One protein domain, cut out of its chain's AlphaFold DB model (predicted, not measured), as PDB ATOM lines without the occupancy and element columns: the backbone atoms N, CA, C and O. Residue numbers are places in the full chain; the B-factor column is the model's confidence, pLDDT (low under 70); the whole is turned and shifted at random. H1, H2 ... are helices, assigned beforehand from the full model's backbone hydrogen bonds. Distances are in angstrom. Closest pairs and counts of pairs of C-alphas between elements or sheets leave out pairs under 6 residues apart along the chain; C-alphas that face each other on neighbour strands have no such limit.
ATOM      1  N   THR A   4      78.660 -54.969  58.727       74.75
ATOM      2  CA  THR A   4      79.356 -55.581  57.587       74.75
ATOM      3  C   THR A   4      78.724 -55.204  56.249       74.75
ATOM      4  O   THR A   4      79.430 -54.756  55.356       74.75
ATOM      5  N   ALA A   5      77.398 -55.300  56.125       73.25
ATOM      6  CA  ALA A   5      76.688 -54.938  54.899       73.25
ATOM      7  C   ALA A   5      76.834 -53.446  54.566       73.25
ATOM      8  O   ALA A   5      76.978 -53.085  53.401       73.25
ATOM      9  N   ARG A   6      76.873 -52.579  55.590       73.50
ATOM     10  CA  ARG A   6      77.149 -51.150  55.395       73.50
ATOM     11  C   ARG A   6      78.564 -50.919  54.862       73.50
ATOM     12  O   ARG A   6      78.735 -50.156  53.923       73.50
ATOM     13  N   THR A   7      79.566 -51.581  55.438       77.88
ATOM     14  CA  THR A   7      80.960 -51.466  54.983       77.88
ATOM     15  C   THR A   7      81.134 -51.961  53.549       77.88
ATOM     16  O   THR A   7      81.798 -51.297  52.755       77.88
ATOM     17  N   THR A   8      80.511 -53.086  53.193       84.56
ATOM     18  CA  THR A   8      80.533 -53.615  51.823       84.56
ATOM     19  C   THR A   8      79.919 -52.626  50.834       84.56
ATOM     20  O   THR A   8      80.552 -52.312  49.831       84.56
ATOM     21  N   LEU A   9      78.742 -52.075  51.146       85.19
ATOM     22  CA  LEU A   9      78.079 -51.082  50.300       85.19
ATOM     23  C   LEU A   9      78.956 -49.841  50.069       85.19
ATOM     24  O   LEU A   9      79.131 -49.405  48.934       85.19
ATOM     25  N   ASN A  10      79.558 -49.304  51.133       86.00
ATOM     26  CA  ASN A  10      80.453 -48.150  51.028       86.00
ATOM     27  C   ASN A  10      81.671 -48.455  50.151       86.00
ATOM     28  O   ASN A  10      82.064 -47.626  49.338       86.00
ATOM     29  N   SER A  11      82.231 -49.659  50.288       89.88
ATOM     30  CA  SER A  11      83.381 -50.096  49.490       89.88
ATOM     31  C   SER A  11      83.040 -50.161  48.001       89.88
ATOM     32  O   SER A  11      83.853 -49.763  47.174       89.88
ATOM     33  N   PHE A  12      81.833 -50.611  47.648       92.69
ATOM     34  CA  PHE A  12      81.391 -50.645  46.255       92.69
ATOM     35  C   PHE A  12      81.136 -49.254  45.677       92.69
ATOM     36  O   PHE A  12      81.578 -48.988  44.562       92.69
ATOM     37  N   HIS A  13      80.514 -48.342  46.430       93.44
ATOM     38  CA  HIS A  13      80.388 -46.950  45.984       93.44
ATOM     39  C   HIS A  13      81.751 -46.287  45.781       93.44
ATOM     40  O   HIS A  13      81.954 -45.625  44.768       93.44
ATOM     41  N   TYR A  14      82.693 -46.501  46.706       92.06
ATOM     42  CA  TYR A  14      84.074 -46.044  46.561       92.06
ATOM     43  C   TYR A  14      84.703 -46.585  45.271       92.06
ATOM     44  O   TYR A  14      85.175 -45.814  44.439       92.06
ATOM     45  N   LEU A  15      84.663 -47.906  45.068       91.69
ATOM     46  CA  LEU A  15      85.232 -48.545  43.880       91.69
ATOM     47  C   LEU A  15      84.594 -48.028  42.589       91.69
ATOM     48  O   LEU A  15      85.309 -47.762  41.628       91.69
ATOM     49  N   PHE A  16      83.276 -47.841  42.576       93.88
ATOM     50  CA  PHE A  16      82.562 -47.295  41.428       93.88
ATOM     51  C   PHE A  16      82.983 -45.852  41.117       93.88
ATOM     52  O   PHE A  16      83.283 -45.538  39.968       93.88
ATOM     53  N   LEU A  17      83.048 -44.970  42.120       94.19
ATOM     54  CA  LEU A  17      83.449 -43.573  41.914       94.19
ATOM     55  C   LEU A  17      84.907 -43.461  41.449       94.19
ATOM     56  O   LEU A  17      85.214 -42.638  40.589       94.19
ATOM     57  N   GLN A  18      85.790 -44.321  41.960       91.25
ATOM     58  CA  GLN A  18      87.171 -44.441  41.487       91.25
ATOM     59  C   GLN A  18      87.232 -44.944  40.041       91.25
ATOM     60  O   GLN A  18      87.960 -44.370  39.234       91.25
ATOM     61  N   TYR A  19      86.444 -45.969  39.698       90.94
ATOM     62  CA  TYR A  19      86.342 -46.497  38.336       90.94
ATOM     63  C   TYR A  19      85.859 -45.426  37.350       90.94
ATOM     64  O   TYR A  19      86.462 -45.242  36.297       90.94
ATOM     65  N   ALA A  20      84.820 -44.670  37.719       92.31
ATOM     66  CA  ALA A  20      84.328 -43.558  36.916       92.31
ATOM     67  C   ALA A  20      85.391 -42.462  36.747       92.31
ATOM     68  O   ALA A  20      85.600 -41.963  35.644       92.31
ATOM     69  N   PHE A  21      86.095 -42.101  37.821       91.31
ATOM     70  CA  PHE A  21      87.079 -41.022  37.793       91.31
ATOM     71  C   PHE A  21      88.330 -41.347  36.965       91.31
ATOM     72  O   PHE A  21      88.829 -40.483  36.242       91.31
ATOM     73  N   TYR A  22      88.852 -42.569  37.076       83.75
ATOM     74  CA  TYR A  22      90.155 -42.950  36.523       83.75
ATOM     75  C   TYR A  22      90.103 -43.574  35.122       83.75
ATOM     76  O   TYR A  22      91.083 -44.178  34.722       83.75
ATOM     77  N   GLU A  23      89.033 -43.368  34.354       67.81
ATOM     78  CA  GLU A  23      88.757 -44.024  33.063       67.81
ATOM     79  C   GLU A  23      88.614 -45.568  33.152       67.81
ATOM     80  O   GLU A  23      89.512 -46.268  33.627       67.81
ATOM     81  N   PRO A  24      87.539 -46.153  32.583       56.25
ATOM     82  CA  PRO A  24      87.347 -47.609  32.478       56.25
ATOM     83  C   PRO A  24      88.544 -48.376  31.889       56.25
ATOM     84  O   PRO A  24      88.844 -49.505  32.280       56.25
ATOM     85  N   SER A  25      89.273 -47.737  30.967       51.78
ATOM     86  CA  SER A  25      90.423 -48.303  30.253       51.78
ATOM     87  C   SER A  25      91.620 -48.625  31.160       51.78
ATOM     88  O   SER A  25      92.431 -49.488  30.818       51.78
ATOM     89  N   LEU A  26      91.731 -47.959  32.317       50.06
ATOM     90  CA  LEU A  26      92.847 -48.106  33.252       50.06
ATOM     91  C   LEU A  26      92.665 -49.276  34.218       50.06
ATOM     92  O   LEU A  26      93.666 -49.811  34.702       50.06
ATOM     93  N   TYR A  27      91.426 -49.699  34.486       58.34
ATOM     94  CA  TYR A  27      91.194 -50.765  35.456       58.34
ATOM     95  C   TYR A  27      91.293 -52.161  34.872       58.34
ATOM     96  O   TYR A  27      91.741 -53.021  35.622       58.34
ATOM     97  N   GLY A  28      90.972 -52.391  33.588       60.91
ATOM     98  CA  GLY A  28      91.297 -53.611  32.814       60.91
ATOM     99  C   GLY A  28      91.053 -54.962  33.510       60.91
ATOM    100  O   GLY A  28      91.577 -55.994  33.089       60.91
ATOM    101  N   ASN A  29      90.308 -54.960  34.612       76.94
ATOM    102  CA  ASN A  29      90.216 -56.033  35.578       76.94
ATOM    103  C   ASN A  29      88.773 -56.479  35.559       76.94
ATOM    104  O   ASN A  29      87.931 -55.993  36.312       76.94
ATOM    105  N   HIS A  30      88.538 -57.442  34.679       82.94
ATOM    106  CA  HIS A  30      87.232 -58.018  34.431       82.94
ATOM    107  C   HIS A  30      86.522 -58.479  35.716       82.94
ATOM    108  O   HIS A  30      85.305 -58.397  35.806       82.94
ATOM    109  N   VAL A  31      87.265 -58.914  36.743       85.69
ATOM    110  CA  VAL A  31      86.666 -59.318  38.024       85.69
ATOM    111  C   VAL A  31      86.042 -58.123  38.746       85.69
ATOM    112  O   VAL A  31      84.938 -58.244  39.261       85.69
ATOM    113  N   ILE A  32      86.718 -56.970  38.775       86.12
ATOM    114  CA  ILE A  32      86.178 -55.758  39.410       86.12
ATOM    115  C   ILE A  32      84.955 -55.266  38.639       86.12
ATOM    116  O   ILE A  32      83.957 -54.916  39.257       86.12
ATOM    117  N   GLU A  33      85.015 -55.275  37.308       90.00
ATOM    118  CA  GLU A  33      83.905 -54.826  36.462       90.00
ATOM    119  C   GLU A  33      82.652 -55.675  36.667       90.00
ATOM    120  O   GLU A  33      81.589 -55.114  36.890       90.00
ATOM    121  N   VAL A  34      82.782 -57.004  36.715       92.19
ATOM    122  CA  VAL A  34      81.648 -57.906  36.984       92.19
ATOM    123  C   VAL A  34      81.044 -57.666  38.370       92.19
ATOM    124  O   VAL A  34      79.828 -57.729  38.546       92.19
ATOM    125  N   GLU A  35      81.867 -57.394  39.384       92.69
ATOM    126  CA  GLU A  35      81.355 -57.099  40.727       92.69
ATOM    127  C   GLU A  35      80.691 -55.713  40.800       92.69
ATOM    128  O   GLU A  35      79.681 -55.559  41.486       92.69
ATOM    129  N   LEU A  36      81.206 -54.722  40.065       94.44
ATOM    130  CA  LEU A  36      80.580 -53.403  39.939       94.44
ATOM    131  C   LEU A  36      79.271 -53.464  39.143       94.44
ATOM    132  O   LEU A  36      78.302 -52.833  39.552       94.44
ATOM    133  N   GLU A  37      79.216 -54.240  38.063       94.94
ATOM    134  CA  GLU A  37      78.004 -54.503  37.276       94.94
ATOM    135  C   GLU A  37      76.901 -55.077  38.173       94.94
ATOM    136  O   GLU A  37      75.854 -54.452  38.338       94.94
ATOM    137  N   ARG A  38      77.175 -56.193  38.866       95.31
ATOM    138  CA  ARG A  38      76.222 -56.818  39.806       95.31
ATOM    139  C   ARG A  38      75.763 -55.864  40.900       95.31
ATOM    140  O   ARG A  38      74.608 -55.896  41.320       95.31
ATOM    141  N   PHE A  39      76.683 -55.045  41.401       95.00
ATOM    142  CA  PHE A  39      76.374 -54.031  42.395       95.00
ATOM    143  C   PHE A  39      75.409 -52.972  41.843       95.00
ATOM    144  O   PHE A  39      74.422 -52.653  42.509       95.00
ATOM    145  N   LEU A  40      75.664 -52.447  40.643       95.00
ATOM    146  CA  LEU A  40      74.809 -51.445  40.006       95.00
ATOM    147  C   LEU A  40      73.423 -52.011  39.670       95.00
ATOM    148  O   LEU A  40      72.434 -51.339  39.950       95.00
ATOM    149  N   GLU A  41      73.328 -53.248  39.176       94.94
ATOM    150  CA  GLU A  41      72.041 -53.923  38.939       94.94
ATOM    151  C   GLU A  41      71.220 -54.065  40.229       94.94
ATOM    152  O   GLU A  41      70.032 -53.734  40.267       94.94
ATOM    153  N   ALA A  42      71.860 -54.517  41.313       91.56
ATOM    154  CA  ALA A  42      71.199 -54.654  42.607       91.56
ATOM    155  C   ALA A  42      70.737 -53.295  43.156       91.56
ATOM    156  O   ALA A  42      69.640 -53.190  43.710       91.56
ATOM    157  N   LEU A  43      71.553 -52.252  42.983       90.50
ATOM    158  CA  LEU A  43      71.220 -50.896  43.408       90.50
ATOM    159  C   LEU A  43      70.049 -50.321  42.600       90.50
ATOM    160  O   LEU A  43      69.133 -49.763  43.200       90.50
ATOM    161  N   ALA A  44      70.041 -50.491  41.275       90.12
ATOM    162  CA  ALA A  44      68.938 -50.063  40.413       90.12
ATOM    163  C   ALA A  44      67.621 -50.732  40.829       90.12
ATOM    164  O   ALA A  44      66.613 -50.060  41.043       90.12
ATOM    165  N   GLN A  45      67.649 -52.045  41.079       87.94
ATOM    166  CA  GLN A  45      66.478 -52.786  41.547       87.94
ATOM    167  C   GLN A  45      65.980 -52.306  42.925       87.94
ATOM    168  O   GLN A  45      64.769 -52.215  43.164       87.94
ATOM    169  N   GLU A  46      66.889 -51.990  43.853       84.38
ATOM    170  CA  GLU A  46      66.524 -51.415  45.154       84.38
ATOM    171  C   GLU A  46      65.892 -50.024  44.988       84.38
ATOM    172  O   GLU A  46      64.929 -49.688  45.680       84.38
ATOM    173  N   MET A  47      66.381 -49.228  44.039       82.75
ATOM    174  CA  MET A  47      65.866 -47.892  43.754       82.75
ATOM    175  C   MET A  47      64.492 -47.897  43.077       82.75
ATOM    176  O   MET A  47      63.656 -47.075  43.443       82.75
ATOM    177  N   ASP A  48      64.225 -48.834  42.169       77.69
ATOM    178  CA  ASP A  48      62.912 -49.000  41.525       77.69
ATOM    179  C   ASP A  48      61.821 -49.434  42.510       77.69
ATOM    180  O   ASP A  48      60.639 -49.115  42.361       77.69
ATOM    181  N   THR A  49      62.213 -50.186  43.538       70.00
ATOM    182  CA  THR A  49      61.288 -50.696  44.558       70.00
ATOM    183  C   THR A  49      61.103 -49.732  45.729       70.00
ATOM    184  O   THR A  49      60.116 -49.836  46.468       70.00
ATOM    185  N   ALA A  50      62.005 -48.765  45.897       61.69
ATOM    186  CA  ALA A  50      61.943 -47.765  46.948       61.69
ATOM    187  C   ALA A  50      61.239 -46.485  46.465       61.69
ATOM    188  O   ALA A  50      61.705 -45.796  45.566       61.69
ATOM    189  N   LEU A  51      60.160 -46.078  47.148       52.56
ATOM    190  CA  LEU A  51      59.499 -44.779  46.910       52.56
ATOM    191  C   LEU A  51      60.458 -43.580  47.053       52.56
ATOM    192  O   LEU A  51      60.218 -42.530  46.462       52.56
ATOM    193  N   HIS A  52      61.540 -43.746  47.821       53.66
ATOM    194  CA  HIS A  52      62.663 -42.821  47.924       53.66
ATOM    195  C   HIS A  52      63.948 -43.627  48.179       53.66
ATOM    196  O   HIS A  52      63.935 -44.456  49.097       53.66
ATOM    197  N   PRO A  53      65.060 -43.386  47.453       55.53
ATOM    198  CA  PRO A  53      66.349 -43.995  47.773       55.53
ATOM    199  C   PRO A  53      66.666 -43.750  49.248       55.53
ATOM    200  O   PRO A  53      66.516 -42.624  49.736       55.53
ATOM    201  N   SER A  54      67.048 -44.796  49.988       62.75
ATOM    202  CA  SER A  54      67.238 -44.630  51.428       62.75
ATOM    203  C   SER A  54      68.328 -43.582  51.683       62.75
ATOM    204  O   SER A  54      69.418 -43.635  51.109       62.75
ATOM    205  N   SER A  55      68.040 -42.611  52.553       70.44
ATOM    206  CA  SER A  55      68.938 -41.484  52.860       70.44
ATOM    207  C   SER A  55      70.341 -41.917  53.304       70.44
ATOM    208  O   SER A  55      71.291 -41.142  53.221       70.44
ATOM    209  N   ILE A  56      70.483 -43.168  53.750       75.81
ATOM    210  CA  ILE A  56      71.741 -43.788  54.160       75.81
ATOM    211  C   ILE A  56      72.664 -44.027  52.958       75.81
ATOM    212  O   ILE A  56      73.845 -43.711  53.057       75.81
ATOM    213  N   ILE A  57      72.149 -44.535  51.831       82.00
ATOM    214  CA  ILE A  57      72.959 -44.818  50.629       82.00
ATOM    215  C   ILE A  57      73.524 -43.505  50.078       82.00
ATOM    216  O   ILE A  57      74.732 -43.378  49.890       82.00
ATOM    217  N   ALA A  58      72.668 -42.489  49.933       86.94
ATOM    218  CA  ALA A  58      73.086 -41.154  49.506       86.94
ATOM    219  C   ALA A  58      74.136 -40.547  50.453       86.94
ATOM    220  O   ALA A  58      75.113 -39.965  49.995       86.94
ATOM    221  N   SER A  59      73.976 -40.721  51.771       87.06
ATOM    222  CA  SER A  59      74.936 -40.206  52.760       87.06
ATOM    223  C   SER A  59      76.337 -40.796  52.578       87.06
ATOM    224  O   SER A  59      77.317 -40.070  52.715       87.06
ATOM    225  N   ASN A  60      76.438 -42.083  52.238       87.75
ATOM    226  CA  ASN A  60      77.725 -42.741  52.010       87.75
ATOM    227  C   ASN A  60      78.421 -42.203  50.753       87.75
ATOM    228  O   ASN A  60      79.612 -41.910  50.786       87.75
ATOM    229  N   VAL A  61      77.666 -42.029  49.664       93.19
ATOM    230  CA  VAL A  61      78.180 -41.450  48.413       93.19
ATOM    231  C   VAL A  61      78.611 -40.000  48.628       93.19
ATOM    232  O   VAL A  61      79.694 -39.613  48.208       93.19
ATOM    233  N   ILE A  62      77.800 -39.201  49.326       93.31
ATOM    234  CA  ILE A  62      78.132 -37.811  49.662       93.31
ATOM    235  C   ILE A  62      79.408 -37.738  50.503       93.31
ATOM    236  O   ILE A  62      80.244 -36.879  50.237       93.31
ATOM    237  N   GLN A  63      79.566 -38.611  51.502       91.00
ATOM    238  CA  GLN A  63      80.769 -38.639  52.330       91.00
ATOM    239  C   GLN A  63      82.016 -38.918  51.484       91.00
ATOM    240  O   GLN A  63      82.973 -38.155  51.553       91.00
ATOM    241  N   GLU A  64      81.973 -39.945  50.636       92.62
ATOM    242  CA  GLU A  64      83.082 -40.277  49.738       92.62
ATOM    243  C   GLU A  64      83.420 -39.122  48.783       92.62
ATOM    244  O   GLU A  64      84.580 -38.763  48.610       92.62
ATOM    245  N   LEU A  65      82.408 -38.481  48.197       93.88
ATOM    246  CA  LEU A  65      82.596 -37.331  47.309       93.88
ATOM    247  C   LEU A  65      83.191 -36.104  48.014       93.88
ATOM    248  O   LEU A  65      83.861 -35.305  47.363       93.88
ATOM    249  N   MET A  66      82.912 -35.926  49.310       91.56
ATOM    250  CA  MET A  66      83.475 -34.851  50.137       91.56
ATOM    251  C   MET A  66      84.917 -35.144  50.569       91.56
ATOM    252  O   MET A  66      85.694 -34.207  50.735       91.56
ATOM    253  N   GLU A  67      85.255 -36.414  50.812       89.00
ATOM    254  CA  GLU A  67      86.582 -36.843  51.277       89.00
ATOM    255  C   GLU A  67      87.570 -37.064  50.120       89.00
ATOM    256  O   GLU A  67      88.776 -36.877  50.297       89.00
ATOM    257  N   GLY A  68      87.078 -37.446  48.939       86.81
ATOM    258  CA  GLY A  68      87.889 -37.702  47.754       86.81
ATOM    259  C   GLY A  68      88.222 -36.456  46.921       86.81
ATOM    260  O   GLY A  68      87.547 -35.432  46.950       86.81
ATOM    261  N   ASP A  69      89.252 -36.574  46.080       86.56
ATOM    262  CA  ASP A  69      89.766 -35.468  45.254       86.56
ATOM    263  C   ASP A  69      88.946 -35.181  43.977       86.56
ATOM    264  O   ASP A  69      89.337 -34.333  43.167       86.56
ATOM    265  N   TYR A  70      87.844 -35.898  43.741       90.38
ATOM    266  CA  TYR A  70      87.131 -35.925  42.456       90.38
ATOM    267  C   TYR A  70      86.785 -34.518  41.946       90.38
ATOM    268  O   TYR A  70      87.197 -34.116  40.855       90.38
ATOM    269  N   LEU A  71      86.092 -33.739  42.781       90.50
ATOM    270  CA  LEU A  71      85.606 -32.394  42.451       90.50
ATOM    271  C   LEU A  71      86.661 -31.296  42.647       90.50
ATOM    272  O   LEU A  71      86.420 -30.138  42.311       90.50
ATOM    273  N   HIS A  72      87.841 -31.656  43.155       87.94
ATOM    274  CA  HIS A  72      89.021 -30.793  43.141       87.94
ATOM    275  C   HIS A  72      89.810 -30.930  41.831       87.94
ATOM    276  O   HIS A  72      90.476 -29.981  41.416       87.94
ATOM    277  N   LYS A  73      89.743 -32.097  41.175       89.69
ATOM    278  CA  LYS A  73      90.499 -32.415  39.950       89.69
ATOM    279  C   LYS A  73      89.700 -32.241  38.659       89.69
ATOM    280  O   LYS A  73      90.305 -32.060  37.605       89.69
ATOM    281  N   CYS A  74      88.372 -32.279  38.713       90.69
ATOM    282  CA  CYS A  74      87.517 -32.043  37.552       90.69
ATOM    283  C   CYS A  74      86.244 -31.281  37.934       90.69
ATOM    284  O   CYS A  74      85.841 -31.235  39.096       90.69
ATOM    285  N   SER A  75      85.612 -30.645  36.946       94.44
ATOM    286  CA  SER A  75      84.353 -29.930  37.177       94.44
ATOM    287  C   SER A  75      83.201 -30.908  37.462       94.44
ATOM    288  O   SER A  75      83.200 -32.016  36.919       94.44
ATOM    289  N   PRO A  76      82.155 -30.499  38.208       95.69
ATOM    290  CA  PRO A  76      80.984 -31.345  38.448       95.69
ATOM    291  C   PRO A  76      80.346 -31.877  37.158       95.69
ATOM    292  O   PRO A  76      79.924 -33.027  37.103       95.69
ATOM    293  N   HIS A  77      80.318 -31.066  36.095       96.44
ATOM    294  CA  HIS A  77      79.813 -31.488  34.787       96.44
ATOM    295  C   HIS A  77      80.663 -32.611  34.175       96.44
ATOM    296  O   HIS A  77      80.117 -33.600  33.695       96.44
ATOM    297  N   GLN A  78      81.994 -32.474  34.200       95.44
ATOM    298  CA  GLN A  78      82.903 -33.516  33.712       95.44
ATOM    299  C   GLN A  78      82.761 -34.803  34.523       95.44
ATOM    300  O   GLN A  78      82.677 -35.875  33.934       95.44
ATOM    301  N   PHE A  79      82.659 -34.712  35.849       95.94
ATOM    302  CA  PHE A  79      82.548 -35.914  36.669       95.94
ATOM    303  C   PHE A  79      81.221 -36.653  36.461       95.94
ATOM    304  O   PHE A  79      81.191 -37.877  36.386       95.94
ATOM    305  N   LYS A  80      80.110 -35.928  36.282       97.31
ATOM    306  CA  LYS A  80      78.825 -36.542  35.908       97.31
ATOM    307  C   LYS A  80      78.896 -37.260  34.562       97.31
ATOM    308  O   LYS A  80      78.349 -38.349  34.426       97.31
ATOM    309  N   GLN A  81      79.577 -36.667  33.584       96.06
ATOM    310  CA  GLN A  81      79.810 -37.303  32.287       96.06
ATOM    311  C   GLN A  81      80.589 -38.621  32.460       96.06
ATOM    312  O   GLN A  81      80.167 -39.644  31.930       96.06
ATOM    313  N   GLN A  82      81.646 -38.622  33.276       95.00
ATOM    314  CA  GLN A  82      82.427 -39.822  33.598       95.00
ATOM    315  C   GLN A  82      81.598 -40.903  34.313       95.00
ATOM    316  O   GLN A  82      81.684 -42.080  33.974       95.00
ATOM    317  N   ILE A  83      80.742 -40.515  35.265       96.25
ATOM    318  CA  ILE A  83      79.809 -41.430  35.942       96.25
ATOM    319  C   ILE A  83      78.836 -42.061  34.939       96.25
ATOM    320  O   ILE A  83      78.624 -43.272  34.982       96.25
ATOM    321  N   ARG A  84      78.269 -41.268  34.019       96.75
ATOM    322  CA  ARG A  84      77.392 -41.783  32.953       96.75
ATOM    323  C   ARG A  84      78.118 -42.809  32.090       96.75
ATOM    324  O   ARG A  84      77.590 -43.888  31.844       96.75
ATOM    325  N   GLU A  85      79.316 -42.471  31.626       94.56
ATOM    326  CA  GLU A  85      80.121 -43.345  30.768       94.56
ATOM    327  C   GLU A  85      80.482 -44.655  31.479       94.56
ATOM    328  O   GLU A  85      80.400 -45.719  30.871       94.56
ATOM    329  N   ALA A  86      80.783 -44.604  32.779       93.69
ATOM    330  CA  ALA A  86      81.015 -45.792  33.594       93.69
ATOM    331  C   ALA A  86      79.770 -46.684  33.719       93.69
ATOM    332  O   ALA A  86      79.885 -47.898  33.573       93.69
ATOM    333  N   ILE A  87      78.586 -46.103  33.945       95.56
ATOM    334  CA  ILE A  87      77.322 -46.858  33.999       95.56
ATOM    335  C   ILE A  87      77.067 -47.558  32.661       95.56
ATOM    336  O   ILE A  87      76.825 -48.762  32.646       95.56
ATOM    337  N   ILE A  88      77.204 -46.842  31.541       94.56
ATOM    338  CA  ILE A  88      77.030 -47.415  30.199       94.56
ATOM    339  C   ILE A  88      78.054 -48.522  29.935       94.56
ATOM    340  O   ILE A  88      77.704 -49.554  29.370       94.56
ATOM    341  N   SER A  89      79.309 -48.325  30.344       91.81
ATOM    342  CA  SER A  89      80.374 -49.313  30.157       91.81
ATOM    343  C   SER A  89      80.116 -50.601  30.941       91.81
ATOM    344  O   SER A  89      80.393 -51.680  30.427       91.81
ATOM    345  N   LEU A  90      79.603 -50.491  32.170       93.19
ATOM    346  CA  LEU A  90      79.376 -51.635  33.057       93.19
ATOM    347  C   LEU A  90      78.052 -52.353  32.765       93.19
ATOM    348  O   LEU A  90      78.023 -53.575  32.768       93.19
ATOM    349  N   LEU A  91      76.968 -51.617  32.502       95.12
ATOM    350  CA  LEU A  91      75.629 -52.189  32.302       95.12
ATOM    351  C   LEU A  91      75.270 -52.418  30.825       95.12
ATOM    352  O   LEU A  91      74.321 -53.133  30.512       95.12
ATOM    353  N   GLY A  92      75.976 -51.770  29.896       94.69
ATOM    354  CA  GLY A  92      75.644 -51.770  28.468       94.69
ATOM    355  C   GLY A  92      74.514 -50.806  28.068       94.69
ATOM    356  O   GLY A  92      74.165 -50.741  26.889       94.69
ATOM    357  N   TYR A  93      73.945 -50.052  29.013       95.88
ATOM    358  CA  TYR A  93      72.909 -49.035  28.790       95.88
ATOM    359  C   TYR A  93      73.005 -47.900  29.821       95.88
ATOM    360  O   TYR A  93      73.663 -48.031  30.851       95.88
ATOM    361  N   GLU A  94      72.356 -46.766  29.541       95.31
ATOM    362  CA  GLU A  94      72.232 -45.664  30.502       95.31
ATOM    363  C   GLU A  94      71.032 -45.919  31.422       95.31
ATOM    364  O   GLU A  94      69.885 -45.836  30.985       95.31
ATOM    365  N   ASP A  95      71.294 -46.233  32.691       95.19
ATOM    366  CA  ASP A  95      70.258 -46.296  33.722       95.19
ATOM    367  C   ASP A  95      69.987 -44.888  34.281       95.19
ATOM    368  O   ASP A  95      70.834 -44.288  34.958       95.19
ATOM    369  N   GLU A  96      68.814 -44.332  33.961       93.31
ATOM    370  CA  GLU A  96      68.446 -42.957  34.325       93.31
ATOM    371  C   GLU A  96      68.359 -42.754  35.844       93.31
ATOM    372  O   GLU A  96      68.764 -41.700  36.346       93.31
ATOM    373  N   MET A  97      67.882 -43.758  36.585       91.69
ATOM    374  CA  MET A  97      67.705 -43.685  38.037       91.69
ATOM    375  C   MET A  97      69.053 -43.649  38.753       91.69
ATOM    376  O   MET A  97      69.282 -42.778  39.600       91.69
ATOM    377  N   LEU A  98      69.978 -44.534  38.376       94.25
ATOM    378  CA  LEU A  98      71.347 -44.537  38.889       94.25
ATOM    379  C   LEU A  98      72.067 -43.231  38.550       94.25
ATOM    380  O   LEU A  98      72.677 -42.617  39.434       94.25
ATOM    381  N   CYS A  99      71.964 -42.762  37.301       95.75
ATOM    382  CA  CYS A  99      72.549 -41.485  36.893       95.75
ATOM    383  C   CYS A  99      72.008 -40.343  37.756       95.75
ATOM    384  O   CYS A  99      72.783 -39.590  38.347       95.75
ATOM    385  N   GLN A 100      70.684 -40.236  37.893       94.00
ATOM    386  CA  GLN A 100      70.052 -39.190  38.690       94.00
ATOM    387  C   GLN A 100      70.495 -39.244  40.157       94.00
ATOM    388  O   GLN A 100      70.779 -38.200  40.755       94.00
ATOM    389  N   PHE A 101      70.620 -40.441  40.728       94.06
ATOM    390  CA  PHE A 101      71.106 -40.632  42.089       94.06
ATOM    391  C   PHE A 101      72.525 -40.105  42.286       94.06
ATOM    392  O   PHE A 101      72.737 -39.224  43.128       94.06
ATOM    393  N   TYR A 102      73.489 -40.566  41.489       95.75
ATOM    394  CA  TYR A 102      74.871 -40.109  41.620       95.75
ATOM    395  C   TYR A 102      75.012 -38.620  41.285       95.75
ATOM    396  O   TYR A 102      75.720 -37.894  41.987       95.75
ATOM    397  N   PHE A 103      74.292 -38.122  40.277       96.31
ATOM    398  CA  PHE A 103      74.340 -36.709  39.893       96.31
ATOM    399  C   PHE A 103      73.806 -35.800  40.992       96.31
ATOM    400  O   PHE A 103      74.406 -34.756  41.244       96.31
ATOM    401  N   SER A 104      72.733 -36.207  41.676       94.94
ATOM    402  CA  SER A 104      72.194 -35.454  42.810       94.94
ATOM    403  C   SER A 104      73.204 -35.348  43.960       94.94
ATOM    404  O   SER A 104      73.332 -34.287  44.573       94.94
ATOM    405  N   CYS A 105      73.987 -36.405  44.203       95.38
ATOM    406  CA  CYS A 105      75.060 -36.396  45.197       95.38
ATOM    407  C   CYS A 105      76.200 -35.455  44.775       95.38
ATOM    408  O   CYS A 105      76.670 -34.657  45.588       95.38
ATOM    409  N   VAL A 106      76.598 -35.489  43.499       96.62
ATOM    410  CA  VAL A 106      77.609 -34.576  42.942       96.62
ATOM    411  C   VAL A 106      77.165 -33.115  43.056       96.62
ATOM    412  O   VAL A 106      77.945 -32.281  43.509       96.62
ATOM    413  N   ASP A 107      75.918 -32.794  42.701       95.25
ATOM    414  CA  ASP A 107      75.379 -31.431  42.813       95.25
ATOM    415  C   ASP A 107      75.348 -30.934  44.255       95.25
ATOM    416  O   ASP A 107      75.723 -29.790  44.540       95.25
ATOM    417  N   TYR A 108      74.928 -31.804  45.175       94.12
ATOM    418  CA  TYR A 108      74.914 -31.493  46.596       94.12
ATOM    419  C   TYR A 108      76.315 -31.119  47.090       94.12
ATOM    420  O   TYR A 108      76.499 -30.055  47.686       94.12
ATOM    421  N   VAL A 109      77.314 -31.956  46.803       94.62
ATOM    422  CA  VAL A 109      78.698 -31.738  47.239       94.62
ATOM    423  C   VAL A 109      79.311 -30.512  46.564       94.62
ATOM    424  O   VAL A 109      79.894 -29.673  47.248       94.62
ATOM    425  N   ALA A 110      79.114 -30.333  45.257       93.38
ATOM    426  CA  ALA A 110      79.601 -29.160  44.529       93.38
ATOM    427  C   ALA A 110      79.066 -27.845  45.122       93.38
ATOM    428  O   ALA A 110      79.807 -26.867  45.269       93.38
ATOM    429  N   THR A 111      77.794 -27.838  45.533       92.50
ATOM    430  CA  THR A 111      77.178 -26.697  46.222       92.50
ATOM    431  C   THR A 111      77.830 -26.450  47.585       92.50
ATOM    432  O   THR A 111      78.112 -25.304  47.936       92.50
ATOM    433  N   LYS A 112      78.110 -27.511  48.354       89.81
ATOM    434  CA  LYS A 112      78.773 -27.411  49.666       89.81
ATOM    435  C   LYS A 112      80.204 -26.893  49.564       89.81
ATOM    436  O   LYS A 112      80.559 -26.001  50.328       89.81
ATOM    437  N   ILE A 113      80.993 -27.392  48.616       86.94
ATOM    438  CA  ILE A 113      82.368 -26.927  48.377       86.94
ATOM    439  C   ILE A 113      82.364 -25.448  47.977       86.94
ATOM    440  O   ILE A 113      83.114 -24.656  48.544       86.94
ATOM    441  N   SER A 114      81.469 -25.047  47.069       83.19
ATOM    442  CA  SER A 114      81.359 -23.648  46.629       83.19
ATOM    443  C   SER A 114      81.027 -22.693  47.784       83.19
ATOM    444  O   SER A 114      81.573 -21.592  47.855       83.19
ATOM    445  N   ALA A 115      80.174 -23.126  48.719       81.62
ATOM    446  CA  ALA A 115      79.798 -22.347  49.899       81.62
ATOM    447  C   ALA A 115      80.913 -22.216  50.953       81.62
ATOM    448  O   ALA A 115      80.848 -21.312  51.776       81.62
ATOM    449  N   LEU A 116      81.912 -23.107  50.956       75.00
ATOM    450  CA  LEU A 116      83.062 -23.046  51.871       75.00
ATOM    451  C   LEU A 116      84.183 -22.123  51.366       75.00
ATOM    452  O   LEU A 116      85.032 -21.714  52.154       75.00
ATOM    453  N   ILE A 117      84.206 -21.838  50.062       70.81
ATOM    454  CA  ILE A 117      85.236 -21.021  49.397       70.81
ATOM    455  C   ILE A 117      84.757 -19.566  49.190       70.81
ATOM    456  O   ILE A 117      85.566 -18.693  48.876       70.81
ATOM    457  N   SER A 118      83.456 -19.308  49.374       57.38
ATOM    458  CA  SER A 118      82.830 -17.975  49.305       57.38
ATOM    459  C   SER A 118      82.855 -17.269  50.657       57.38
ATOM    460  O   SER A 118      83.056 -16.035  50.663       57.38
TER     461      SER A 118
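What this domain is: This is residues 4 to 118 of the 118 residues of an uncharacterized protein of Parageobacillus galactosidasius (UniProt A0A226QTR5). A helical hairpin, H6 and H7, forms one side of a compact body; H3 crosses the end where the hairpin turns, H4 crosses H7, and H1 runs between H3 and H4 with its last turns packed on H6. Two very short helices, H2 and H5, sit at corners of the path, and the last residues of H7 reach one end of the longest axis. The printed part has 115 residues with seven named helices, H1 to H7 in order, and no named strand. It is all helix, with mostly crossed packing. The whole is compact, with a radius of gyration of the C-alphas of 13.6 A, and spans 42 by 35 by 28 A.

How they stand to each other: The longest helix, H7, residues 96 to 117, touches H6, residues 76 to 91, in a hairpin at a shallow tilt of 25 degrees, opposite ways; the closest C-alphas, of Lys 80 and Phe 103, are 6.0 A apart. H4, residues 55 to 67, touches residues 101 to 109 of H7 at a steep tilt of 49 degrees, the same way, closest at the C-alphas of Ile 62 and Cys 105, 5.6 A. H3, residues 30 to 49, is about perpendicular to H7 at 86 degrees and touches its residues 97 to 98 alone, closest at the C-alphas of Ala 44 and Leu 98, 6.2 A. H3 is also about perpendicular to H6, at 78 degrees, and touches it with residues 33 to 41 alone; the closest C-alphas, of Glu 37 and Leu 90, are 5.3 A apart. H1, residues 4 to 21, touches H6 with residues 17 to 21 alone, closest at the C-alphas of Ala 20 and Ile 83, 5.1 A, and at 70.4 degrees is only just about perpendicular to it. H1 touches H4 at a steep tilt of 50 degrees, the same way, with the C-alphas of Asn 10 and Asn 60 closest at 6.1 A. H1 also touches H3, closest at the C-alphas of Phe 16 and Leu 36, 6.6 A. H1 and H7 are apart, as are H4 and H6. H2, residues 24 to 27, is close but not clearly touching H6, with the C-alphas of Pro 24 and Ala 86 closest at 6.7 A. H5, residues 70 to 73, is close but not clearly touching H7, with the C-alphas of Leu 71 and Ala 110 closest at 7.1 A. Every O i to N i+4 pair is within hydrogen-bond range in H1, H3, H4, H6 and H7; H2 and H5 are too short for such a pair.

Where its parts are: H7 is 31.5 A from first to last C-alpha, from C-alpha 96 at (68.446, -42.957, 34.325) to C-alpha 117 at (85.236, -21.021, 49.397). H3 measures 28.8 A, H1 25.8 A, H6 22.4 A and H4 18.3 A. H1 begins at C-alpha 4, (79.356, -55.581, 57.587).

The domain as a whole: The two C-alphas farthest apart, of Val 31 and Ser 118, the chain's last residue, are 43.0 A apart. The printed part has no cut, and the six links between helices are tight. Mean pLDDT of the printed part is 86.5; residues 23 to 28, 50 to 54 and 118 are under 70.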